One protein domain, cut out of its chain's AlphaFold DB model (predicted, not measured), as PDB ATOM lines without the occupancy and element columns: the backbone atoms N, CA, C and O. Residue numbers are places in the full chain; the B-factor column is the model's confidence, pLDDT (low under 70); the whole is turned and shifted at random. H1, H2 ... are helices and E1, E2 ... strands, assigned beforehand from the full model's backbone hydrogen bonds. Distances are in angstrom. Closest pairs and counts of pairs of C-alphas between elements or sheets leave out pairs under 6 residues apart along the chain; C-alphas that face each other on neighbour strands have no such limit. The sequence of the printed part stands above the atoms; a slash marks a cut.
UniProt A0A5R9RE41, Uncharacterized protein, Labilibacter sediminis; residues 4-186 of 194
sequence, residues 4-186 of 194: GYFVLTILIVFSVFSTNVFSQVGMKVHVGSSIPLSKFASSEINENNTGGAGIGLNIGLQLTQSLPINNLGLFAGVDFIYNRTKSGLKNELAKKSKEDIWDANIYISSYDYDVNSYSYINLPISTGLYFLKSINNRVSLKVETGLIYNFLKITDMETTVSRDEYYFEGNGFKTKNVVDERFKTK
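What this domain is: This is residues 4 to 186 of the 194 residues of an uncharacterized protein of Labilibacter sediminis (UniProt A0A5R9RE41). What is the main picture? A broad, twisted wall of six strands, E1 to E4 with E6 and E7, continues at one end into a narrower three-strand sheet of E5, E8 and E9, with H2 packed on E5. H1 grazes the larger sheet, and its residues 4 to 10 stick out. What is the make-up? The 183 printed residues hold H1 E1 E2 E3 E4 H2 E5 E6 E7 E8 E9 in chain order, of mixed class, and both sheets, ordered E1 E2 E3 E4 E6 E7 and E5 E8 E9, are antiparallel. The whole is extended, with a radius of gyration of the C-alphas of 24.6 A and spans of 79 by 46 by 26 A.

Where its parts are: Where is the larger sheet? E1 is residues 17 to 22, E2 25 to 34, E3 53 to 66 (36.5 A), E4 72 to 85 (39.9 A), E6 119 to 134 (41.2 A) and E7 140 to 154 (38.5 A). Where is the rest? E5 is residues 111 to 116, E8 157 to 168 (35.2 A) and E9 173 to 185 (36.2 A), ending at C-alpha 185 (127.858, 173.933, 102.545). H1 is residues 4 to 14, from C-alpha 4 (107.422, 140.799, 101.556), and H2 is residues 87 to 103 (24.9 A).

How they stand to each other: How is the larger sheet paired? E1 E2 E3 E4 form a meander, each strand the antiparallel neighbour of the one before; N 28 and O 62 of E2 and E3 are 2.8 A apart, within hydrogen-bond range. E4 and E6 have N 77 and O 126 at 2.8 A, and the hairpin E6 and E7 has N 129 and O 145 at 2.8 A. How do the sheets join? E5 runs on into E6 at 30 degrees and E7 into E8 at 61 degrees, each across a break of 2 residues. In the smaller sheet N 112 and O 162 of E5 and E8 are 2.9 A apart, and N 163 and O 178 of the hairpin E8 and E9 are 2.8 A apart. Where are the helices? H2 is on the smaller sheet and over E5, the closest C-alphas being those of Ala 94 and Val 115, 6.1 A; H1 only grazes the larger sheet with residues 11 to 14. Every O i to N i+4 pair is within hydrogen-bond range in H1, and 11 of 13 in H2.

The domain as a whole: How large is it? The two C-alphas farthest apart, those of Ile 69 and Asn 171, are 83.9 A apart. Is it continuous? The printed part has no cut; the link E2 to E3, of 18 residues, is the long one. Where is confidence low? Mean pLDDT of the printed part is 72.3, and 94 residues are under 70, among them residues 87 to 116 and 171 to 186.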
ATOM      1  N   GLY A   4     106.870 140.612 100.209       59.91
ATOM      2  CA  GLY A   4     107.422 140.799 101.556       59.91
ATOM      3  C   GLY A   4     108.226 139.604 102.080       59.91
ATOM      4  O   GLY A   4     109.295 139.799 102.651       59.91
ATOM      5  N   TYR A   5     107.778 138.368 101.829       64.25
ATOM      6  CA  TYR A   5     108.515 137.179 102.278       64.25
ATOM      7  C   TYR A   5     109.807 136.975 101.489       64.25
ATOM      8  O   TYR A   5     110.804 136.565 102.063       64.25
ATOM      9  N   PHE A   6     109.823 137.326 100.201       70.31
ATOM     10  CA  PHE A   6     111.022 137.218  99.368       70.31
ATOM     11  C   PHE A   6     112.145 138.161  99.835       70.31
ATOM     12  O   PHE A   6     113.293 137.741  99.954       70.31
ATOM     13  N   VAL A   7     111.807 139.408 100.183       69.06
ATOM     14  CA  VAL A   7     112.772 140.383 100.728       69.06
ATOM     15  C   VAL A   7     113.288 139.943 102.101       69.06
ATOM     16  O   VAL A   7     114.488 140.027 102.359       69.06
ATOM     17  N   LEU A   8     112.411 139.410 102.958       67.06
ATOM     18  CA  LEU A   8     112.797 138.882 104.267       67.06
ATOM     19  C   LEU A   8     113.732 137.667 104.140       67.06
ATOM     20  O   LEU A   8     114.720 137.575 104.862       67.06
ATOM     21  N   THR A   9     113.468 136.757 103.196       63.84
ATOM     22  CA  THR A   9     114.336 135.600 102.935       63.84
ATOM     23  C   THR A   9     115.705 136.027 102.407       63.84
ATOM     24  O   THR A   9     116.710 135.491 102.862       63.84
ATOM     25  N   ILE A  10     115.778 137.026 101.521       67.81
ATOM     26  CA  ILE A  10     117.061 137.568 101.043       67.81
ATOM     27  C   ILE A  10     117.850 138.209 102.194       67.81
ATOM     28  O   ILE A  10     119.039 137.940 102.333       67.81
ATOM     29  N   LEU A  11     117.195 138.990 103.060       58.53
ATOM     30  CA  LEU A  11     117.832 139.596 104.238       58.53
ATOM     31  C   LEU A  11     118.376 138.548 105.219       58.53
ATOM     32  O   LEU A  11     119.473 138.715 105.742       58.53
ATOM     33  N   ILE A  12     117.646 137.449 105.439       64.62
ATOM     34  CA  ILE A  12     118.086 136.358 106.320       64.62
ATOM     35  C   ILE A  12     119.247 135.577 105.690       64.62
ATOM     36  O   ILE A  12     120.214 135.268 106.383       64.62
ATOM     37  N   VAL A  13     119.210 135.303 104.383       57.47
ATOM     38  CA  VAL A  13     120.282 134.571 103.684       57.47
ATOM     39  C   VAL A  13     121.577 135.388 103.612       57.47
ATOM     40  O   VAL A  13     122.655 134.815 103.732       57.47
ATOM     41  N   PHE A  14     121.501 136.719 103.507       55.16
ATOM     42  CA  PHE A  14     122.685 137.590 103.567       55.16
ATOM     43  C   PHE A  14     123.220 137.829 104.985       55.16
ATOM     44  O   PHE A  14     124.322 138.358 105.131       55.16
ATOM     45  N   SER A  15     122.470 137.461 106.030       52.97
ATOM     46  CA  SER A  15     122.795 137.898 107.389       52.97
ATOM     47  C   SER A  15     124.054 137.259 107.982       52.97
ATOM     48  O   SER A  15     124.678 137.898 108.825       52.97
ATOM     49  N   VAL A  16     124.493 136.068 107.549       55.75
ATOM     50  CA  VAL A  16     125.750 135.476 108.047       55.75
ATOM     51  C   VAL A  16     126.349 134.484 107.039       55.75
ATOM     52  O   VAL A  16     126.070 133.288 107.092       55.75
ATOM     53  N   PHE A  17     127.244 134.949 106.165       52.81
ATOM     54  CA  PHE A  17     128.216 134.057 105.524       52.81
ATOM     55  C   PHE A  17     129.522 134.120 106.321       52.81
ATOM     56  O   PHE A  17     130.217 135.135 106.338       52.81
ATOM     57  N   SER A  18     129.824 133.029 107.024       55.19
ATOM     58  CA  SER A  18     131.100 132.819 107.707       55.19
ATOM     59  C   SER A  18     131.868 131.753 106.938       55.19
ATOM     60  O   SER A  18     131.446 130.596 106.895       55.19
ATOM     61  N   THR A  19     132.965 132.135 106.290       53.34
ATOM     62  CA  THR A  19     133.860 131.196 105.604       53.34
ATOM     63  C   THR A  19     135.165 131.114 106.382       53.34
ATOM     64  O   THR A  19     135.796 132.136 106.650       53.34
ATOM     65  N   ASN A  20     135.596 129.904 106.732       47.78
ATOM     66  CA  ASN A  20     136.926 129.678 107.295       47.78
ATOM     67  C   ASN A  20     137.938 129.722 106.143       47.78
ATOM     68  O   ASN A  20     138.070 128.745 105.411       47.78
ATOM     69  N   VAL A  21     138.598 130.865 105.933       48.16
ATOM     70  CA  VAL A  21     139.525 131.057 104.798       48.16
ATOM     71  C   VAL A  21     140.904 130.437 105.087       48.16
ATOM     72  O   VAL A  21     141.617 130.078 104.158       48.16
ATOM     73  N   PHE A  22     141.244 130.183 106.359       52.44
ATOM     74  CA  PHE A  22     142.400 129.382 106.788       52.44
ATOM     75  C   PHE A  22     142.044 128.618 108.073       52.44
ATOM     76  O   PHE A  22     141.231 129.103 108.854       52.44
ATOM     77  N   SER A  23     142.647 127.453 108.357       58.50
ATOM     78  CA  SER A  23     142.251 126.613 109.515       58.50
ATOM     79  C   SER A  23     142.406 127.289 110.894       58.50
ATOM     80  O   SER A  23     142.000 126.716 111.902       58.50
ATOM     81  N   GLN A  24     143.021 128.474 110.942       68.19
ATOM     82  CA  GLN A  24     143.295 129.256 112.150       68.19
ATOM     83  C   GLN A  24     142.626 130.642 112.133       68.19
ATOM     84  O   GLN A  24     142.593 131.303 113.168       68.19
ATOM     85  N   VAL A  25     142.084 131.081 110.986       80.12
ATOM     86  CA  VAL A  25     141.483 132.414 110.816       80.12
ATOM     87  C   VAL A  25     140.067 132.276 110.262       80.12
ATOM     88  O   VAL A  25     139.853 131.852 109.124       80.12
ATOM     89  N   GLY A  26     139.096 132.653 111.088       84.81
ATOM     90  CA  GLY A  26     137.698 132.805 110.700       84.81
ATOM     91  C   GLY A  26     137.442 134.192 110.121       84.81
ATOM     92  O   GLY A  26     137.990 135.180 110.608       84.81
ATOM     93  N   MET A  27     136.594 134.266 109.098       88.25
ATOM     94  CA  MET A  27     136.141 135.518 108.502       88.25
ATOM     95  C   MET A  27     134.616 135.577 108.545       88.25
ATOM     96  O   MET A  27     133.940 134.660 108.080       88.25
ATOM     97  N   LYS A  28     134.085 136.676 109.077       88.12
ATOM     98  CA  LYS A  28     132.657 136.976 109.146       88.12
ATOM     99  C   LYS A  28     132.372 138.237 108.342       88.12
ATOM    100  O   LYS A  28     132.980 139.274 108.589       88.12
ATOM    101  N   VAL A  29     131.417 138.143 107.425       89.12
ATOM    102  CA  VAL A  29     130.820 139.299 106.750       89.12
ATOM    103  C   VAL A  29     129.400 139.465 107.279       89.12
ATOM    104  O   VAL A  29     128.671 138.477 107.399       89.12
ATOM    105  N   HIS A  30     128.998 140.694 107.597       88.94
ATOM    106  CA  HIS A  30     127.622 140.999 107.990       88.94
ATOM    107  C   HIS A  30     127.089 142.237 107.280       88.94
ATOM    108  O   HIS A  30     127.817 143.184 106.995       88.94
ATOM    109  N   VAL A  31     125.785 142.221 107.022       90.38
ATOM    110  CA  VAL A  31     125.023 143.343 106.476       90.38
ATOM    111  C   VAL A  31     123.764 143.499 107.317       90.38
ATOM    112  O   VAL A  31     123.102 142.512 107.636       90.38
ATOM    113  N   GLY A  32     123.425 144.727 107.693       89.69
ATOM    114  CA  GLY A  32     122.260 144.997 108.522       89.69
ATOM    115  C   GLY A  32     121.830 146.454 108.497       89.69
ATOM    116  O   GLY A  32     122.391 147.285 107.785       89.69
ATOM    117  N   SER A  33     120.813 146.761 109.293       88.56
ATOM    118  CA  SER A  33     120.335 148.127 109.478       88.56
ATOM    119  C   SER A  33     121.132 148.829 110.578       88.56
ATOM    120  O   SER A  33     121.373 148.252 111.636       88.56
ATOM    121  N   SER A  34     121.489 150.093 110.355       87.44
ATOM    122  CA  SER A  34     122.031 150.981 111.387       87.44
ATOM    123  C   SER A  34     120.895 151.811 111.976       87.44
ATOM    124  O   SER A  34     120.257 152.581 111.257       87.44
ATOM    125  N   ILE A  35     120.617 151.660 113.270       85.44
ATOM    126  CA  ILE A  35     119.602 152.447 113.978       85.44
ATOM    127  C   ILE A  35     120.342 153.396 114.924       85.44
ATOM    128  O   ILE A  35     120.919 152.928 115.907       85.44
ATOM    129  N   PRO A  36     120.361 154.709 114.641       76.06
ATOM    130  CA  PRO A  36     121.019 155.678 115.505       76.06
ATOM    131  C   PRO A  36     120.391 155.689 116.897       76.06
ATOM    132  O   PRO A  36     119.169 155.612 117.042       76.06
ATOM    133  N   LEU A  37     121.224 155.831 117.927       74.88
ATOM    134  CA  LEU A  37     120.733 156.134 119.267       74.88
ATOM    135  C   LEU A  37     120.061 157.514 119.250       74.88
ATOM    136  O   LEU A  37     120.516 158.408 118.542       74.88
ATOM    137  N   SER A  38     119.008 157.700 120.054       57.62
ATOM    138  CA  SER A  38     118.148 158.903 120.053       57.62
ATOM    139  C   SER A  38     118.906 160.249 120.130       57.62
ATOM    140  O   SER A  38     118.417 161.260 119.636       57.62
ATOM    141  N   LYS A  39     120.132 160.259 120.677       59.94
ATOM    142  CA  LYS A  39     120.991 161.449 120.831       59.94
ATOM    143  C   LYS A  39     122.114 161.591 119.789       59.94
ATOM    144  O   LYS A  39     122.930 162.500 119.896       59.94
ATOM    145  N   PHE A  40     122.235 160.682 118.821       61.62
ATOM    146  CA  PHE A  40     123.336 160.732 117.857       61.62
ATOM    147  C   PHE A  40     123.160 161.923 116.902       61.62
ATOM    148  O   PHE A  40     122.156 162.011 116.193       61.62
ATOM    149  N   ALA A  41     124.158 162.815 116.898       55.59
ATOM    150  CA  ALA A  41     124.185 164.064 116.139       55.59
ATOM    151  C   ALA A  41     123.068 165.068 116.490       55.59
ATOM    152  O   ALA A  41     122.439 165.634 115.596       55.59
ATOM    153  N   SER A  42     122.816 165.291 117.786       55.03
ATOM    154  CA  SER A  42     122.003 166.426 118.235       55.03
ATOM    155  C   SER A  42     122.834 167.706 118.293       55.03
ATOM    156  O   SER A  42     123.893 167.735 118.919       55.03
ATOM    157  N   SER A  43     122.350 168.778 117.669       45.91
ATOM    158  CA  SER A  43     122.982 170.103 117.721       45.91
ATOM    159  C   SER A  43     122.548 170.945 118.927       45.91
ATOM    160  O   SER A  43     123.050 172.051 119.096       45.91
ATOM    161  N   GLU A  44     121.643 170.451 119.780       44.69
ATOM    162  CA  GLU A  44     121.075 171.217 120.895       44.69
ATOM    163  C   GLU A  44     121.090 170.424 122.212       44.69
ATOM    164  O   GLU A  44     120.685 169.265 122.274       44.69
ATOM    165  N   ILE A  45     121.571 171.072 123.279       43.38
ATOM    166  CA  ILE A  45     121.752 170.516 124.634       43.38
ATOM    167  C   ILE A  45     120.410 170.334 125.379       43.38
ATOM    168  O   ILE A  45     120.392 169.727 126.446       43.38
ATOM    169  N   ASN A  46     119.279 170.798 124.831       41.88
ATOM    170  CA  ASN A  46     118.052 170.986 125.616       41.88
ATOM    171  C   ASN A  46     116.720 170.529 124.994       41.88
ATOM    172  O   ASN A  46     115.680 170.933 125.505       41.88
ATOM    173  N   GLU A  47     116.689 169.634 124.000       40.12
ATOM    174  CA  GLU A  47     115.417 169.016 123.580       40.12
ATOM    175  C   GLU A  47     115.502 167.492 123.402       40.12
ATOM    176  O   GLU A  47     116.385 166.937 122.752       40.12
ATOM    177  N   ASN A  48     114.545 166.795 124.017       40.16
ATOM    178  CA  ASN A  48     114.533 165.352 124.277       40.16
ATOM    179  C   ASN A  48     114.335 164.438 123.044       40.16
ATOM    180  O   ASN A  48     113.920 163.291 123.218       40.16
ATOM    181  N   ASN A  49     114.590 164.881 121.804       43.66
ATOM    182  CA  ASN A  49     114.348 164.008 120.641       43.66
ATOM    183  C   ASN A  49     115.074 164.337 119.320       43.66
ATOM    184  O   ASN A  49     114.644 163.873 118.257       43.66
ATOM    185  N   THR A  50     116.152 165.120 119.336       47.34
ATOM    186  CA  THR A  50     116.761 165.666 118.110       47.34
ATOM    187  C   THR A  50     118.083 165.000 117.721       47.34
ATOM    188  O   THR A  50     119.081 165.664 117.482       47.34
ATOM    189  N   GLY A  51     118.113 163.670 117.591       56.88
ATOM    190  CA  GLY A  51     119.153 163.002 116.796       56.88
ATOM    191  C   GLY A  51     118.900 163.199 115.294       56.88
ATOM    192  O   GLY A  51     117.829 162.836 114.796       56.88
ATOM    193  N   GLY A  52     119.854 163.784 114.558       68.25
ATOM    194  CA  GLY A  52     119.689 164.116 113.133       68.25
ATOM    195  C   GLY A  52     119.818 162.925 112.172       68.25
ATOM    196  O   GLY A  52     119.337 162.978 111.035       68.25
ATOM    197  N   ALA A  53     120.431 161.824 112.612       77.25
ATOM    198  CA  ALA A  53     120.582 160.611 111.815       77.25
ATOM    199  C   ALA A  53     119.296 159.763 111.808       77.25
ATOM    200  O   ALA A  53     118.693 159.484 112.842       77.25
ATOM    201  N   GLY A  54     118.878 159.315 110.627       80.81
ATOM    202  CA  GLY A  54     117.814 158.334 110.418       80.81
ATOM    203  C   GLY A  54     118.347 156.902 110.296       80.81
ATOM    204  O   GLY A  54     119.550 156.658 110.368       80.81
ATOM    205  N   ILE A  55     117.445 155.938 110.079       86.19
ATOM    206  CA  ILE A  55     117.815 154.533 109.839       86.19
ATOM    207  C   ILE A  55     118.715 154.437 108.600       86.19
ATOM    208  O   ILE A  55     118.498 155.113 107.592       86.19
ATOM    209  N   GLY A  56     119.735 153.598 108.703       88.25
ATOM    210  CA  GLY A  56     120.789 153.440 107.721       88.25
ATOM    211  C   GLY A  56     121.160 151.987 107.469       88.25
ATOM    212  O   GLY A  56     120.446 151.063 107.858       88.25
ATOM    213  N   LEU A  57     122.313 151.801 106.840       91.88
ATOM    214  CA  LEU A  57     122.909 150.506 106.532       91.88
ATOM    215  C   LEU A  57     124.209 150.342 107.318       91.88
ATOM    216  O   LEU A  57     124.930 151.314 107.525       91.88
ATOM    217  N   ASN A  58     124.499 149.114 107.732       92.06
ATOM    218  CA  ASN A  58     125.794 148.684 108.239       92.06
ATOM    219  C   ASN A  58     126.287 147.510 107.388       92.06
ATOM    220  O   ASN A  58     125.542 146.552 107.175       92.06
ATOM    221  N   ILE A  59     127.527 147.579 106.922       93.50
ATOM    222  CA  ILE A  59     128.237 146.485 106.264       93.50
ATOM    223  C   ILE A  59     129.568 146.327 106.981       93.50
ATOM    224  O   ILE A  59     130.325 147.290 107.053       93.50
ATOM    225  N   GLY A  60     129.883 145.132 107.469       92.38
ATOM    226  CA  GLY A  60     131.120 144.907 108.205       92.38
ATOM    227  C   GLY A  60     131.808 143.598 107.875       92.38
ATOM    228  O   GLY A  60     131.205 142.630 107.402       92.38
ATOM    229  N   LEU A  61     133.109 143.605 108.136       93.81
ATOM    230  CA  LEU A  61     134.018 142.481 108.022       93.81
ATOM    231  C   LEU A  61     134.720 142.306 109.364       93.81
ATOM    232  O   LEU A  61     135.314 143.248 109.881       93.81
ATOM    233  N   GLN A  62     134.714 141.090 109.895       94.06
ATOM    234  CA  GLN A  62     135.436 140.735 111.108       94.06
ATOM    235  C   GLN A  62     136.291 139.495 110.858       94.06
ATOM    236  O   GLN A  62     135.802 138.457 110.412       94.06
ATOM    237  N   LEU A  63     137.571 139.602 111.183       92.81
ATOM    238  CA  LEU A  63     138.517 138.500 111.236       92.81
ATOM    239  C   LEU A  63     138.648 138.032 112.683       92.81
ATOM    240  O   LEU A  63     138.715 138.842 113.606       92.81
ATOM    241  N   THR A  64     138.686 136.721 112.885       92.06
ATOM    242  CA  THR A  64     138.853 136.094 114.199       92.06
ATOM    243  C   THR A  64     139.952 135.054 114.141       92.06
ATOM    244  O   THR A  64     139.967 134.237 113.223       92.06
ATOM    245  N   GLN A  65     140.821 135.032 115.142       90.69
ATOM    246  CA  GLN A  65     141.865 134.029 115.286       90.69
ATOM    247  C   GLN A  65     141.747 133.365 116.654       90.69
ATOM    248  O   GLN A  65     141.910 134.020 117.682       90.69
ATOM    249  N   SER A  66     141.479 132.061 116.671       88.88
ATOM    250  CA  SER A  66     141.471 131.291 117.916       88.88
ATOM    251  C   SER A  66     142.893 131.159 118.452       88.88
ATOM    252  O   SER A  66     143.812 130.801 117.715       88.88
ATOM    253  N   LEU A  67     143.072 131.421 119.743       86.75
ATOM    254  CA  LEU A  67     144.325 131.170 120.440       86.75
ATOM    255  C   LEU A  67     144.344 129.719 120.947       86.75
ATOM    256  O   LEU A  67     143.289 129.148 121.225       86.75
ATOM    257  N   PRO A  68     145.527 129.114 121.141       79.69
ATOM    258  CA  PRO A  68     145.655 127.764 121.702       79.69
ATOM    259  C   PRO A  68     145.272 127.678 123.196       79.69
ATOM    260  O   PRO A  68     145.461 126.643 123.829       79.69
ATOM    261  N   ILE A  69     144.751 128.763 123.774       76.44
ATOM    262  CA  ILE A  69     144.386 128.895 125.182       76.44
ATOM    263  C   ILE A  69     142.861 128.838 125.290       76.44
ATOM    264  O   ILE A  69     142.174 129.611 124.626       76.44
ATOM    265  N   ASN A  70     142.352 127.937 126.140       78.56
ATOM    266  CA  ASN A  70     140.950 127.727 126.537       78.56
ATOM    267  C   ASN A  70     139.920 128.705 125.941       78.56
ATOM    268  O   ASN A  70     139.498 129.650 126.605       78.56
ATOM    269  N   ASN A  71     139.463 128.421 124.717       85.50
ATOM    270  CA  ASN A  71     138.360 129.117 124.051       85.50
ATOM    271  C   ASN A  71     138.510 130.641 123.885       85.50
ATOM    272  O   ASN A  71     137.521 131.337 123.638       85.50
ATOM    273  N   LEU A  72     139.724 131.159 124.034       91.19
ATOM    274  CA  LEU A  72     140.047 132.558 123.824       91.19
ATOM    275  C   LEU A  72     140.470 132.762 122.366       91.19
ATOM    276  O   LEU A  72     141.098 131.898 121.756       91.19
ATOM    277  N   GLY A  73     140.164 133.920 121.807       92.12
ATOM    278  CA  GLY A  73     140.650 134.313 120.496       92.12
ATOM    279  C   GLY A  73     140.766 135.818 120.360       92.12
ATOM    280  O   GLY A  73     140.272 136.570 121.195       92.12
ATOM    281  N   LEU A  74     141.435 136.246 119.301       94.19
ATOM    282  CA  LEU A  74     141.557 137.639 118.897       94.19
ATOM    283  C   LEU A  74     140.529 137.944 117.818       94.19
ATOM    284  O   LEU A  74     140.213 137.081 116.998       94.19
ATOM    285  N   PHE A  75     140.037 139.174 117.776       94.62
ATOM    286  CA  PHE A  75     139.288 139.664 116.631       94.62
ATOM    287  C   PHE A  75     139.796 141.027 116.186       94.62
ATOM    288  O   PHE A  75     140.275 141.813 116.998       94.62
ATOM    289  N   ALA A  76     139.653 141.299 114.895       95.44
ATOM    290  CA  ALA A  76     139.810 142.616 114.302       95.44
ATOM    291  C   ALA A  76     138.699 142.808 113.273       95.44
ATOM    292  O   ALA A  76     138.389 141.881 112.525       95.44
ATOM    293  N   GLY A  77     138.079 143.979 113.237       94.56
ATOM    294  CA  GLY A  77     136.957 144.249 112.356       94.56
ATOM    295  C   GLY A  77     136.947 145.671 111.831       94.56
ATOM    296  O   GLY A  77     137.503 146.585 112.435       94.56
ATOM    297  N   VAL A  78     136.299 145.834 110.688       95.38
ATOM    298  CA  VAL A  78     135.977 147.129 110.104       95.38
ATOM    299  C   VAL A  78     134.519 147.111 109.679       95.38
ATOM    300  O   VAL A  78     134.062 146.181 109.013       95.38
ATOM    301  N   ASP A  79     133.804 148.155 110.061       94.06
ATOM    302  CA  ASP A  79     132.410 148.368 109.714       94.06
ATOM    303  C   ASP A  79     132.294 149.649 108.891       94.06
ATOM    304  O   ASP A  79     133.024 150.614 109.098       94.06
ATOM    305  N   PHE A  80     131.357 149.661 107.954       93.50
ATOM    306  CA  PHE A  80     130.935 150.832 107.213       93.50
ATOM    307  C   PHE A  80     129.461 151.069 107.497       93.50
ATOM    308  O   PHE A  80     128.589 150.287 107.107       93.50
ATOM    309  N   ILE A  81     129.185 152.178 108.168       91.62
ATOM    310  CA  ILE A  81     127.853 152.585 108.579       91.62
ATOM    311  C   ILE A  81     127.476 153.845 107.806       91.62
ATOM    312  O   ILE A  81     128.189 154.846 107.836       91.62
ATOM    313  N   TYR A  82     126.326 153.815 107.143       89.94
ATOM    314  CA  TYR A  82     125.770 154.964 106.438       89.94
ATOM    315  C   TYR A  82     124.354 155.244 106.920       89.94
ATOM    316  O   TYR A  82     123.465 154.410 106.750       89.94
ATOM    317  N   ASN A  83     124.120 156.438 107.458       89.06
ATOM    318  CA  ASN A  83     122.807 156.907 107.889       89.06
ATOM    319  C   ASN A  83     122.412 158.162 107.103       89.06
ATOM    320  O   ASN A  83     123.165 159.130 107.018       89.06
ATOM    321  N   ARG A  84     121.197 158.178 106.550       85.12
ATOM    322  CA  ARG A  84     120.620 159.390 105.942       85.12
ATOM    323  C   ARG A  84     120.115 160.331 107.028       85.12
ATOM    324  O   ARG A  84     119.759 159.868 108.106       85.12
ATOM    325  N   THR A  85     119.983 161.620 106.736       79.31
ATOM    326  CA  THR A  85     119.252 162.529 107.634       79.31
ATOM    327  C   THR A  85     117.786 162.112 107.773       79.31
ATOM    328  O   THR A  85     117.144 161.708 106.795       79.31
ATOM    329  N   LYS A  86     117.256 162.199 108.997       79.44
ATOM    330  CA  LYS A  86     115.857 161.894 109.324       79.44
ATOM    331  C   LYS A  86     114.908 162.786 108.516       79.44
ATOM    332  O   LYS A  86     115.110 163.993 108.434       79.44
ATOM    333  N   SER A  87     113.847 162.209 107.948       69.81
ATOM    334  CA  SER A  87     112.894 162.923 107.076       69.81
ATOM    335  C   SER A  87     112.263 164.159 107.727       69.81
ATOM    336  O   SER A  87     112.094 165.168 107.053       69.81
ATOM    337  N   GLY A  88     111.973 164.111 109.033       67.38
ATOM    338  CA  GLY A  88     111.480 165.273 109.785       67.38
ATOM    339  C   GLY A  88     112.438 166.466 109.720       67.38
ATOM    340  O   GLY A  88     112.024 167.558 109.348       67.38
ATOM    341  N   LEU A  89     113.734 166.221 109.944       68.44
ATOM    342  CA  LEU A  89     114.766 167.255 109.872       68.44
ATOM    343  C   LEU A  89     114.973 167.760 108.437       68.44
ATOM    344  O   LEU A  89     115.175 168.949 108.231       68.44
ATOM    345  N   LYS A  90     114.860 166.889 107.424       67.81
ATOM    346  CA  LYS A  90     114.908 167.325 106.015       67.81
ATOM    347  C   LYS A  90     113.815 168.346 105.696       67.81
ATOM    348  O   LYS A  90     114.085 169.351 105.050       67.81
ATOM    349  N   ASN A  91     112.596 168.088 106.167       66.69
ATOM    350  CA  ASN A  91     111.455 168.968 105.928       66.69
ATOM    351  C   ASN A  91     111.603 170.308 106.660       66.69
ATOM    352  O   ASN A  91     111.208 171.338 106.124       66.69
ATOM    353  N   GLU A  92     112.170 170.307 107.865       68.81
ATOM    354  CA  GLU A  92     112.463 171.534 108.615       68.81
ATOM    355  C   GLU A  92     113.565 172.364 107.954       68.81
ATOM    356  O   GLU A  92     113.400 173.572 107.798       68.81
ATOM    357  N   LEU A  93     114.645 171.727 107.487       67.25
ATOM    358  CA  LEU A  93     115.703 172.404 106.730       67.25
ATOM    359  C   LEU A  93     115.156 173.017 105.435       67.25
ATOM    360  O   LEU A  93     115.441 174.172 105.140       67.25
ATOM    361  N   ALA A  94     114.300 172.292 104.710       65.44
ATOM    362  CA  ALA A  94     113.648 172.811 103.511       65.44
ATOM    363  C   ALA A  94     112.704 173.992 103.791       65.44
ATOM    364  O   ALA A  94     112.546 174.855 102.931       65.44
ATOM    365  N   LYS A  95     112.076 174.056 104.974       66.94
ATOM    366  CA  LYS A  95     111.271 175.218 105.387       66.94
ATOM    367  C   LYS A  95     112.150 176.422 105.712       66.94
ATOM    368  O   LYS A  95     111.920 177.481 105.142       66.94
ATOM    369  N   LYS A  96     113.189 176.245 106.537       64.56
ATOM    370  CA  LYS A  96     114.118 177.330 106.889       64.56
ATOM    371  C   LYS A  96     114.809 177.925 105.664       64.56
ATOM    372  O   LYS A  96     114.832 179.135 105.512       64.56
ATOM    373  N   SER A  97     115.276 177.091 104.731       64.62
ATOM    374  CA  SER A  97     115.885 177.594 103.491       64.62
ATOM    375  C   SER A  97     114.923 178.426 102.633       64.62
ATOM    376  O   SER A  97     115.379 179.306 101.911       64.62
ATOM    377  N   LYS A  98     113.605 178.185 102.703       63.81
ATOM    378  CA  LYS A  98     112.607 179.038 102.034       63.81
ATOM    379  C   LYS A  98     112.411 180.371 102.759       63.81
ATOM    380  O   LYS A  98     112.240 181.386 102.094       63.81
ATOM    381  N   GLU A  99     112.432 180.360 104.090       63.75
ATOM    382  CA  GLU A  99     112.299 181.560 104.928       63.75
ATOM    383  C   GLU A  99     113.509 182.496 104.766       63.75
ATOM    384  O   GLU A  99     113.324 183.670 104.458       63.75
ATOM    385  N   ASP A 100     114.737 181.967 104.828       60.28
ATOM    386  CA  ASP A 100     115.971 182.761 104.685       60.28
ATOM    387  C   ASP A 100     116.060 183.485 103.321       60.28
ATOM    388  O   ASP A 100     116.594 184.589 103.215       60.28
ATOM    389  N   ILE A 101     115.521 182.878 102.258       57.66
ATOM    390  CA  ILE A 101     115.489 183.460 100.903       57.66
ATOM    391  C   ILE A 101     114.345 184.475 100.749       57.66
ATOM    392  O   ILE A 101     114.492 185.467 100.029       57.66
ATOM    393  N   TRP A 102     113.218 184.265 101.436       54.69
ATOM    394  CA  TRP A 102     112.115 185.229 101.471       54.69
ATOM    395  C   TRP A 102     112.560 186.552 102.109       54.69
ATOM    396  O   TRP A 102     112.303 187.623 101.556       54.69
ATOM    397  N   ASP A 103     113.317 186.474 103.206       56.94
ATOM    398  CA  ASP A 103     113.897 187.639 103.883       56.94
ATOM    399  C   ASP A 103     114.981 188.343 103.039       56.94
ATOM    400  O   ASP A 103     115.220 189.542 103.197       56.94
ATOM    401  N   ALA A 104     115.574 187.644 102.066       56.62
ATOM    402  CA  ALA A 104     116.490 188.214 101.076       56.62
ATOM    403  C   ALA A 104     115.786 188.973  99.920       56.62
ATOM    404  O   ALA A 104     116.448 189.358  98.955       56.62
ATOM    405  N   ASN A 105     114.472 189.243 100.010       46.56
ATOM    406  CA  ASN A 105     113.659 189.966  99.011       46.56
ATOM    407  C   ASN A 105     113.565 189.296  97.625       46.56
ATOM    408  O   ASN A 105     113.337 189.965  96.612       46.56
ATOM    409  N   ILE A 106     113.678 187.971  97.550       52.62
ATOM    410  CA  ILE A 106     113.491 187.229  96.297       52.62
ATOM    411  C   ILE A 106     112.014 186.807  96.183       52.62
ATOM    412  O   ILE A 106     111.621 185.692  96.517       52.62
ATOM    413  N   TYR A 107     111.158 187.727  95.721       44.09
ATOM    414  CA  TYR A 107     109.744 187.450  95.420       44.09
ATOM    415  C   TYR A 107     109.617 186.611  94.147       44.09
ATOM    416  O   TYR A 107     109.509 187.164  93.051       44.09
ATOM    417  N   ILE A 108     109.622 185.278  94.254       50.06
ATOM    418  CA  ILE A 108     109.435 184.428  93.072       50.06
ATOM    419  C   ILE A 108     108.457 183.280  93.352       50.06
ATOM    420  O   ILE A 108     108.642 182.455  94.239       50.06
ATOM    421  N   SER A 109     107.376 183.257  92.570       44.78
ATOM    422  CA  SER A 109     106.144 182.486  92.788       44.78
ATOM    423  C   SER A 109     106.188 181.013  92.350       44.78
ATOM    424  O   SER A 109     105.160 180.342  92.411       44.78
ATOM    425  N   SER A 110     107.325 180.491  91.876       49.66
ATOM    426  CA  SER A 110     107.399 179.133  91.295       49.66
ATOM    427  C   SER A 110     108.822 178.551  91.241       49.66
ATOM    428  O   SER A 110     109.298 178.152  90.181       49.66
ATOM    429  N   TYR A 111     109.509 178.498  92.385       53.88
ATOM    430  CA  TYR A 111     110.711 177.665  92.528       53.88
ATOM    431  C   TYR A 111     110.370 176.329  93.174       53.88
ATOM    432  O   TYR A 111     109.676 176.290  94.196       53.88
ATOM    433  N   ASP A 112     110.903 175.258  92.593       54.53
ATOM    434  CA  ASP A 112     110.997 173.968  93.254       54.53
ATOM    435  C   ASP A 112     112.349 173.892  93.975       54.53
ATOM    436  O   ASP A 112     113.398 174.261  93.435       54.53
ATOM    437  N   TYR A 113     112.308 173.480  95.239       55.12
ATOM    438  CA  TYR A 113     113.469 173.492  96.127       55.12
ATOM    439  C   TYR A 113     113.842 172.057  96.459       55.12
ATOM    440  O   TYR A 113     113.137 171.400  97.231       55.12
ATOM    441  N   ASP A 114     114.969 171.597  95.923       56.72
ATOM    442  CA  ASP A 114     115.523 170.296  96.282       56.72
ATOM    443  C   ASP A 114     116.677 170.485  97.273       56.72
ATOM    444  O   ASP A 114     117.759 170.985  96.939       56.72
ATOM    445  N   VAL A 115     116.417 170.121  98.531       59.91
ATOM    446  CA  VAL A 115     117.416 170.128  99.601       59.91
ATOM    447  C   VAL A 115     117.969 168.721  99.742       59.91
ATOM    448  O   VAL A 115     117.384 167.850 100.399       59.91
ATOM    449  N   ASN A 116     119.157 168.510  99.184       64.69
ATOM    450  CA  ASN A 116     119.913 167.303  99.442       64.69
ATOM    451  C   ASN A 116     120.568 167.423 100.825       64.69
ATOM    452  O   ASN A 116     121.677 167.931 100.999       64.69
ATOM    453  N   SER A 117     119.823 166.983 101.838       70.25
ATOM    454  CA  SER A 117     120.261 166.959 103.232       70.25
ATOM    455  C   SER A 117     121.561 166.169 103.402       70.25
ATOM    456  O   SER A 117     121.710 165.098 102.804       70.25
ATOM    457  N   TYR A 118     122.405 166.602 104.332       74.88
ATOM    458  CA  TYR A 118     123.610 165.880 104.723       74.88
ATOM    459  C   TYR A 118     123.325 164.432 105.172       74.88
ATOM    460  O   TYR A 118     122.195 164.031 105.460       74.88
ATOM    461  N   SER A 119     124.352 163.597 105.187       82.38
ATOM    462  CA  SER A 119     124.305 162.197 105.611       82.38
ATOM    463  C   SER A 119     125.478 161.903 106.536       82.38
ATOM    464  O   SER A 119     126.451 162.649 106.573       82.38
ATOM    465  N   TYR A 120     125.403 160.801 107.269       84.75
ATOM    466  CA  TYR A 120     126.422 160.375 108.216       84.75
ATOM    467  C   TYR A 120     127.096 159.117 107.691       84.75
ATOM    468  O   TYR A 120     126.427 158.127 107.400       84.75
ATOM    469  N   ILE A 121     128.415 159.163 107.583       86.81
ATOM    470  CA  ILE A 121     129.267 158.023 107.273       86.81
ATOM    471  C   ILE A 121     130.105 157.764 108.518       86.81
ATOM    472  O   ILE A 121     130.840 158.645 108.947       86.81
ATOM    473  N   ASN A 122     130.002 156.579 109.102       87.50
ATOM    474  CA  ASN A 122     130.857 156.155 110.201       87.50
ATOM    475  C   ASN A 122     131.635 154.908 109.778       87.50
ATOM    476  O   ASN A 122     131.055 153.971 109.233       87.50
ATOM    477  N   LEU A 123     132.938 154.900 110.038       91.25
ATOM    478  CA  LEU A 123     133.818 153.764 109.795       91.25
ATOM    479  C   LEU A 123     134.433 153.300 111.129       91.25
ATOM    480  O   LEU A 123     135.525 153.751 111.483       91.25
ATOM    481  N   PRO A 124     133.739 152.455 111.913       90.56
ATOM    482  CA  PRO A 124     134.315 151.841 113.099       90.56
ATOM    483  C   PRO A 124     135.400 150.827 112.729       90.56
ATOM    484  O   PRO A 124     135.183 149.935 111.912       90.56
ATOM    485  N   ILE A 125     136.550 150.923 113.387       92.75
ATOM    486  CA  ILE A 125     137.592 149.900 113.393       92.75
ATOM    487  C   ILE A 125     137.625 149.300 114.792       92.75
ATOM    488  O   ILE A 125     137.782 150.018 115.778       92.75
ATOM    489  N   SER A 126     137.466 147.985 114.889       94.81
ATOM    490  CA  SER A 126     137.418 147.264 116.155       94.81
ATOM    491  C   SER A 126     138.548 146.250 116.261       94.81
ATOM    492  O   SER A 126     138.986 145.667 115.270       94.81
ATOM    493  N   THR A 127     139.045 146.034 117.473       96.62
ATOM    494  CA  THR A 127     140.001 144.963 117.764       96.62
ATOM    495  C   THR A 127     139.893 144.544 119.220       96.62
ATOM    496  O   THR A 127     139.590 145.367 120.085       96.62
ATOM    497  N   GLY A 128     140.132 143.272 119.517       95.50
ATOM    498  CA  GLY A 128     140.044 142.794 120.885       95.50
ATOM    499  C   GLY A 128     140.106 141.288 121.033       95.50
ATOM    500  O   GLY A 128     140.655 140.568 120.200       95.50
ATOM    501  N   LEU A 129     139.533 140.824 122.138       95.25
ATOM    502  CA  LEU A 129     139.478 139.429 122.534       95.25
ATOM    503  C   LEU A 129     138.038 138.925 122.496       95.25
ATOM    504  O   LEU A 129     137.103 139.628 122.875       95.25
ATOM    505  N   TYR A 130     137.863 137.670 122.102       93.19
ATOM    506  CA  TYR A 130     136.609 136.959 122.280       93.19
ATOM    507  C   TYR A 130     136.809 135.686 123.091       93.19
ATOM    508  O   TYR A 130     137.851 135.039 123.019       93.19
ATOM    509  N   PHE A 131     135.778 135.307 123.834       93.00
ATOM    510  CA  PHE A 131     135.693 134.047 124.555       93.00
ATOM    511  C   PHE A 131     134.486 133.252 124.062       93.00
ATOM    512  O   PHE A 131     133.384 133.797 123.957       93.00
ATOM    513  N   LEU A 132     134.682 131.968 123.758       90.81
ATOM    514  CA  LEU A 132     133.651 131.092 123.206       90.81
ATOM    515  C   LEU A 132     133.312 129.942 124.166       90.81
ATOM    516  O   LEU A 132     134.048 128.975 124.292       90.81
ATOM    517  N   LYS A 133     132.154 129.982 124.821       90.44
ATOM    518  CA  LYS A 133     131.705 128.887 125.689       90.44
ATOM    519  C   LYS A 133     130.622 128.063 125.011       90.44
ATOM    520  O   LYS A 133     129.503 128.540 124.840       90.44
ATOM    521  N   SER A 134     130.913 126.809 124.682       89.75
ATOM    522  CA  SER A 134     129.875 125.867 124.257       89.75
ATOM    523  C   SER A 134     128.963 125.533 125.439       89.75
ATOM    524  O   SER A 134     129.422 125.055 126.474       89.75
ATOM    525  N   ILE A 135     127.669 125.819 125.297       90.81
ATOM    526  CA  ILE A 135     126.640 125.453 126.282       90.81
ATOM    527  C   ILE A 135     126.240 123.988 126.061       90.81
ATOM    528  O   ILE A 135     125.977 123.259 127.012       90.81
ATOM    529  N   ASN A 136     126.217 123.555 124.799       91.31
ATOM    530  CA  ASN A 136     126.007 122.175 124.368       91.31
ATOM    531  C   ASN A 136     126.558 121.982 122.937       91.31
ATOM    532  O   ASN A 136     127.150 122.894 122.364       91.31
ATOM    533  N   ASN A 137     126.306 120.819 122.329       88.50
ATOM    534  CA  ASN A 137     126.808 120.462 120.992       88.50
ATOM    535  C   ASN A 137     126.215 121.291 119.831       88.50
ATOM    536  O   ASN A 137     126.592 121.079 118.683       88.50
ATOM    537  N   ARG A 138     125.249 122.182 120.090       89.25
ATOM    538  CA  ARG A 138     124.545 122.980 119.066       89.25
ATOM    539  C   ARG A 138     124.592 124.484 119.323       89.25
ATOM    540  O   ARG A 138     124.380 125.260 118.400       89.25
ATOM    541  N   VAL A 139     124.836 124.898 120.563       89.38
ATOM    542  CA  VAL A 139     124.743 126.291 121.003       89.38
ATOM    543  C   VAL A 139     126.033 126.689 121.701       89.38
ATOM    544  O   VAL A 139     126.462 126.045 122.660       89.38
ATOM    545  N   SER A 140     126.622 127.791 121.243       88.69
ATOM    546  CA  SER A 140     127.784 128.414 121.874       88.69
ATOM    547  C   SER A 140     127.499 129.878 122.181       88.69
ATOM    548  O   SER A 140     126.872 130.580 121.392       88.69
ATOM    549  N   LEU A 141     127.970 130.327 123.338       91.19
ATOM    550  CA  LEU A 141     127.968 131.716 123.762       91.19
ATOM    551  C   LEU A 141     129.306 132.344 123.379       91.19
ATOM    552  O   LEU A 141     130.352 131.857 123.805       91.19
ATOM    553  N   LYS A 142     129.272 133.429 122.609       90.69
ATOM    554  CA  LYS A 142     130.451 134.237 122.289       90.69
ATOM    555  C   LYS A 142     130.355 135.567 123.032       90.69
ATOM    556  O   LYS A 142     129.344 136.251 122.914       90.69
ATOM    557  N   VAL A 143     131.394 135.915 123.784       93.25
ATOM    558  CA  VAL A 143     131.548 137.223 124.436       93.25
ATOM    559  C   VAL A 143     132.741 137.918 123.799       93.25
ATOM    560  O   VAL A 143     133.791 137.300 123.671       93.25
ATOM    561  N   GLU A 144     132.585 139.175 123.394       92.06
ATOM    562  CA  GLU A 144     133.630 139.978 122.754       92.06
ATOM    563  C   GLU A 144     133.901 141.221 123.606       92.06
ATOM    564  O   GLU A 144     132.972 141.856 124.101       92.06
ATOM    565  N   THR A 145     135.173 141.551 123.802       95.19
ATOM    566  CA  THR A 145     135.622 142.758 124.502       95.19
ATOM    567  C   THR A 145     136.820 143.339 123.772       95.19
ATOM    568  O   THR A 145     137.668 142.598 123.275       95.19
ATOM    569  N   GLY A 146     136.905 144.657 123.668       93.50
ATOM    570  CA  GLY A 146     137.942 145.281 122.865       93.50
ATOM    571  C   GLY A 146     137.817 146.786 122.784       93.50
ATOM    572  O   GLY A 146     137.029 147.408 123.492       93.50
ATOM    573  N   LEU A 147     138.620 147.344 121.892       94.12
ATOM    574  CA  LEU A 147     138.635 148.756 121.561       94.12
ATOM    575  C   LEU A 147     137.923 148.959 120.228       94.12
ATOM    576  O   LEU A 147     138.061 148.152 119.306       94.12
ATOM    577  N   ILE A 148     137.174 150.052 120.135       91.62
ATOM    578  CA  ILE A 148     136.521 150.488 118.906       91.62
ATOM    579  C   ILE A 148     136.922 151.936 118.680       91.62
ATOM    580  O   ILE A 148     136.671 152.791 119.523       91.62
ATOM    581  N   TYR A 149     137.531 152.203 117.536       88.94
ATOM    582  CA  TYR A 149     137.870 153.543 117.097       88.94
ATOM    583  C   TYR A 149     136.944 153.942 115.947       88.94
ATOM    584  O   TYR A 149     136.819 153.204 114.973       88.94
ATOM    585  N   ASN A 150     136.267 155.084 116.058       85.38
ATOM    586  CA  ASN A 150     135.227 155.500 115.114       85.38
ATOM    587  C   ASN A 150     135.692 156.688 114.270       85.38
ATOM    588  O   ASN A 150     135.989 157.749 114.814       85.38
ATOM    589  N   PHE A 151     135.679 156.539 112.945       86.50
ATOM    590  CA  PHE A 151     135.839 157.665 112.026       86.50
ATOM    591  C   PHE A 151     134.469 158.127 111.532       86.50
ATOM    592  O   PHE A 151     133.899 157.536 110.613       86.50
ATOM    593  N   LEU A 152     133.949 159.195 112.131       85.75
ATOM    594  CA  LEU A 152     132.697 159.818 111.711       85.75
ATOM    595  C   LEU A 152     132.966 160.939 110.702       85.75
ATOM    596  O   LEU A 152     133.794 161.812 110.939       85.75
ATOM    597  N   LYS A 153     132.210 160.945 109.604       83.25
ATOM    598  CA  LYS A 153     132.130 162.035 108.634       83.25
ATOM    599  C   LYS A 153     130.673 162.393 108.373       83.25
ATOM    600  O   LYS A 153     129.847 161.527 108.093       83.25
ATOM    601  N   ILE A 154     130.380 163.686 108.399       81.88
ATOM    602  CA  ILE A 154     129.106 164.237 107.945       81.88
ATOM    603  C   ILE A 154     129.312 164.732 106.509       81.88
ATOM    604  O   ILE A 154     130.326 165.355 106.208       81.88
ATOM    605  N   THR A 155     128.424 164.368 105.587       80.50
ATOM    606  CA  THR A 155     128.521 164.821 104.194       80.50
ATOM    607  C   THR A 155     128.022 166.248 104.049       80.50
ATOM    608  O   THR A 155     127.285 166.757 104.888       80.50
ATOM    609  N   ASP A 156     128.372 166.867 102.932       76.38
ATOM    610  CA  ASP A 156     127.932 168.218 102.614       76.38
ATOM    611  C   ASP A 156     126.411 168.279 102.463       76.38
ATOM    612  O   ASP A 156     125.763 167.296 102.079       76.38
ATOM    613  N   MET A 157     125.861 169.450 102.769       67.81
ATOM    614  CA  MET A 157     124.497 169.804 102.412       67.81
ATOM    615  C   MET A 157     124.541 170.580 101.098       67.81
ATOM    616  O   MET A 157     125.315 171.530 100.957       67.81
ATOM    617  N   GLU A 158     123.714 170.168 100.143       66.19
ATOM    618  CA  GLU A 158     123.568 170.850  98.861       66.19
ATOM    619  C   GLU A 158     122.118 171.305  98.708       66.19
ATOM    620  O   GLU A 158     121.191 170.498  98.799       66.19
ATOM    621  N   THR A 159     121.934 172.600  98.473       62.00
ATOM    622  CA  THR A 159     120.628 173.182  98.165       62.00
ATOM    623  C   THR A 159     120.632 173.580  96.700       62.00
ATOM    624  O   THR A 159     121.462 174.387  96.272       62.00
ATOM    625  N   THR A 160     119.722 172.987  95.929       63.12
ATOM    626  CA  THR A 160     119.510 173.343  94.525       63.12
ATOM    627  C   THR A 160     118.225 174.141  94.406       63.12
ATOM    628  O   THR A 160     117.173 173.713  94.885       63.12
ATOM    629  N   VAL A 161     118.328 175.302  93.769       60.94
ATOM    630  CA  VAL A 161     117.194 176.174  93.482       60.94
ATOM    631  C   VAL A 161     116.897 176.057  91.989       60.94
ATOM    632  O   VAL A 161     117.723 176.439  91.155       60.94
ATOM    633  N   SER A 162     115.738 175.483  91.658       65.50
ATOM    634  CA  SER A 162     115.310 175.267  90.275       65.50
ATOM    635  C   SER A 162     113.992 175.965  89.985       65.50
ATOM    636  O   SER A 162     113.034 175.850  90.750       65.50
ATOM    637  N   ARG A 163     113.920 176.655  88.852       59.31
ATOM    638  CA  ARG A 163     112.693 177.261  88.346       59.31
ATOM    639  C   ARG A 163     112.104 176.402  87.246       59.31
ATOM    640  O   ARG A 163     112.825 175.947  86.361       59.31
ATOM    641  N   ASP A 164     110.788 176.258  87.241       60.66
ATOM    642  CA  ASP A 164     110.103 175.778  86.047       60.66
ATOM    643  C   ASP A 164     109.782 176.961  85.134       60.66
ATOM    644  O   ASP A 164     108.991 177.848  85.464       60.66
ATOM    645  N   GLU A 165     110.407 176.971  83.960       58.09
ATOM    646  CA  GLU A 165     110.041 177.880  82.885       58.09
ATOM    647  C   GLU A 165     108.970 177.231  82.008       58.09
ATOM    648  O   GLU A 165     109.127 176.118  81.493       58.09
ATOM    649  N   TYR A 166     107.869 177.958  81.825       56.78
ATOM    650  CA  TYR A 166     106.801 177.594  80.905       56.78
ATOM    651  C   TYR A 166     107.049 178.292  79.574       56.78
ATOM    652  O   TYR A 166     107.123 179.520  79.517       56.78
ATOM    653  N   TYR A 167     107.145 177.521  78.498       62.75
ATOM    654  CA  TYR A 167     107.285 178.058  77.149       62.75
ATOM    655  C   TYR A 167     106.326 177.352  76.197       62.75
ATOM    656  O   TYR A 167     105.960 176.184  76.367       62.75
ATOM    657  N   PHE A 168     105.887 178.102  75.193       50.16
ATOM    658  CA  PHE A 168     105.070 177.583  74.109       50.16
ATOM    659  C   PHE A 168     105.979 177.071  73.000       50.16
ATOM    660  O   PHE A 168     106.787 177.822  72.457       50.16
ATOM    661  N   GLU A 169     105.825 175.801  72.641       62.28
ATOM    662  CA  GLU A 169     106.527 175.203  71.511       62.28
ATOM    663  C   GLU A 169     105.515 174.422  70.663       62.28
ATOM    664  O   GLU A 169     105.030 173.359  71.057       62.28
ATOM    665  N   GLY A 170     105.154 174.971  69.499       71.75
ATOM    666  CA  GLY A 170     104.076 174.436  68.661       71.75
ATOM    667  C   GLY A 170     102.679 174.647  69.270       71.75
ATOM    668  O   GLY A 170     102.416 175.676  69.884       71.75
ATOM    669  N   ASN A 171     101.777 173.670  69.106       63.22
ATOM    670  CA  ASN A 171     100.385 173.728  69.592       63.22
ATOM    671  C   ASN A 171     100.218 173.291  71.068       63.22
ATOM    672  O   ASN A 171      99.139 172.838  71.452       63.22
ATOM    673  N   GLY A 172     101.264 173.363  71.898       52.06
ATOM    674  CA  GLY A 172     101.208 172.888  73.283       52.06
ATOM    675  C   GLY A 172     102.132 173.633  74.244       52.06
ATOM    676  O   GLY A 172     103.148 174.204  73.846       52.06
ATOM    677  N   PHE A 173     101.765 173.605  75.526       57.62
ATOM    678  CA  PHE A 173     102.609 174.067  76.625       57.62
ATOM    679  C   PHE A 173     103.648 173.000  76.967       57.62
ATOM    680  O   PHE A 173     103.296 171.832  77.153       57.62
ATOM    681  N   LYS A 174     104.911 173.404  77.099       64.81
ATOM    682  CA  LYS A 174     105.972 172.563  77.658       64.81
ATOM    683  C   LYS A 174     106.568 173.221  78.894       64.81
ATOM    684  O   LYS A 174     106.569 174.445  79.028       64.81
ATOM    685  N   THR A 175     107.082 172.388  79.788       53.97
ATOM    686  CA  THR A 175     107.837 172.812  80.966       53.97
ATOM    687  C   THR A 175     109.308 172.463  80.770       53.97
ATOM    688  O   THR A 175     109.649 171.435  80.179       53.97
ATOM    689  N   LYS A 176     110.202 173.335  81.231       56.47
ATOM    690  CA  LYS A 176     111.633 173.049  81.341       56.47
ATOM    691  C   LYS A 176     112.081 173.465  82.727       56.47
ATOM    692  O   LYS A 176     111.898 174.613  83.117       56.47
ATOM    693  N   ASN A 177     112.686 172.521  83.432       51.94
ATOM    694  CA  ASN A 177     113.328 172.795  84.702       51.94
ATOM    695  C   ASN A 177     114.681 173.465  84.418       51.94
ATOM    696  O   ASN A 177     115.522 172.905  83.705       51.94
ATOM    697  N   VAL A 178     114.857 174.683  84.913       61.81
ATOM    698  CA  VAL A 178     116.083 175.471  84.805       61.81
ATOM    699  C   VAL A 178     116.688 175.564  86.200       61.81
ATOM    700  O   VAL A 178     116.044 176.022  87.136       61.81
ATOM    701  N   VAL A 179     117.917 175.074  86.351       59.75
ATOM    702  CA  VAL A 179     118.666 175.180  87.609       59.75
ATOM    703  C   VAL A 179     119.354 176.536  87.616       59.75
ATOM    704  O   VAL A 179     120.262 176.741  86.810       59.75
ATOM    705  N   ASP A 180     118.938 177.429  88.509       58.06
ATOM    706  CA  ASP A 180     119.484 178.787  88.565       58.06
ATOM    707  C   ASP A 180     120.739 178.845  89.434       58.06
ATOM    708  O   ASP A 180     121.766 179.368  89.006       58.06
ATOM    709  N   GLU A 181     120.706 178.244  90.629       55.22
ATOM    710  CA  GLU A 181     121.826 178.306  91.572       55.22
ATOM    711  C   GLU A 181     121.999 177.002  92.368       55.22
ATOM    712  O   GLU A 181     121.040 176.297  92.704       55.22
ATOM    713  N   ARG A 182     123.261 176.675  92.679       52.31
ATOM    714  CA  ARG A 182     123.642 175.568  93.567       52.31
ATOM    715  C   ARG A 182     124.493 176.096  94.709       52.31
ATOM    716  O   ARG A 182     125.610 176.558  94.488       52.31
ATOM    717  N   PHE A 183     123.994 175.939  95.928       51.25
ATOM    718  CA  PHE A 183     124.724 176.273  97.144       51.25
ATOM    719  C   PHE A 183     125.237 174.997  97.804       51.25
ATOM    720  O   PHE A 183     124.481 174.045  98.010       51.25
ATOM    721  N   LYS A 184     126.532 174.972  98.137       48.84
ATOM    722  CA  LYS A 184     127.186 173.840  98.795       48.84
ATOM    723  C   LYS A 184     127.795 174.283 100.114       48.84
ATOM    724  O   LYS A 184     128.725 175.088 100.127       48.84
ATOM    725  N   THR A 185     127.316 173.699 101.206       49.25
ATOM    726  CA  THR A 185     127.858 173.933 102.545       49.25
ATOM    727  C   THR A 185     128.552 172.667 103.025       49.25
ATOM    728  O   THR A 185     127.928 171.612 103.164       49.25
ATOM    729  N   LYS A 186     129.862 172.772 103.255       48.06
ATOM    730  CA  LYS A 186     130.720 171.668 103.691       48.06
ATOM    731  C   LYS A 186     130.817 171.630 105.212       48.06
ATOM    732  O   LYS A 186     131.215 172.616 105.823       48.06
TER     733      LYS A 186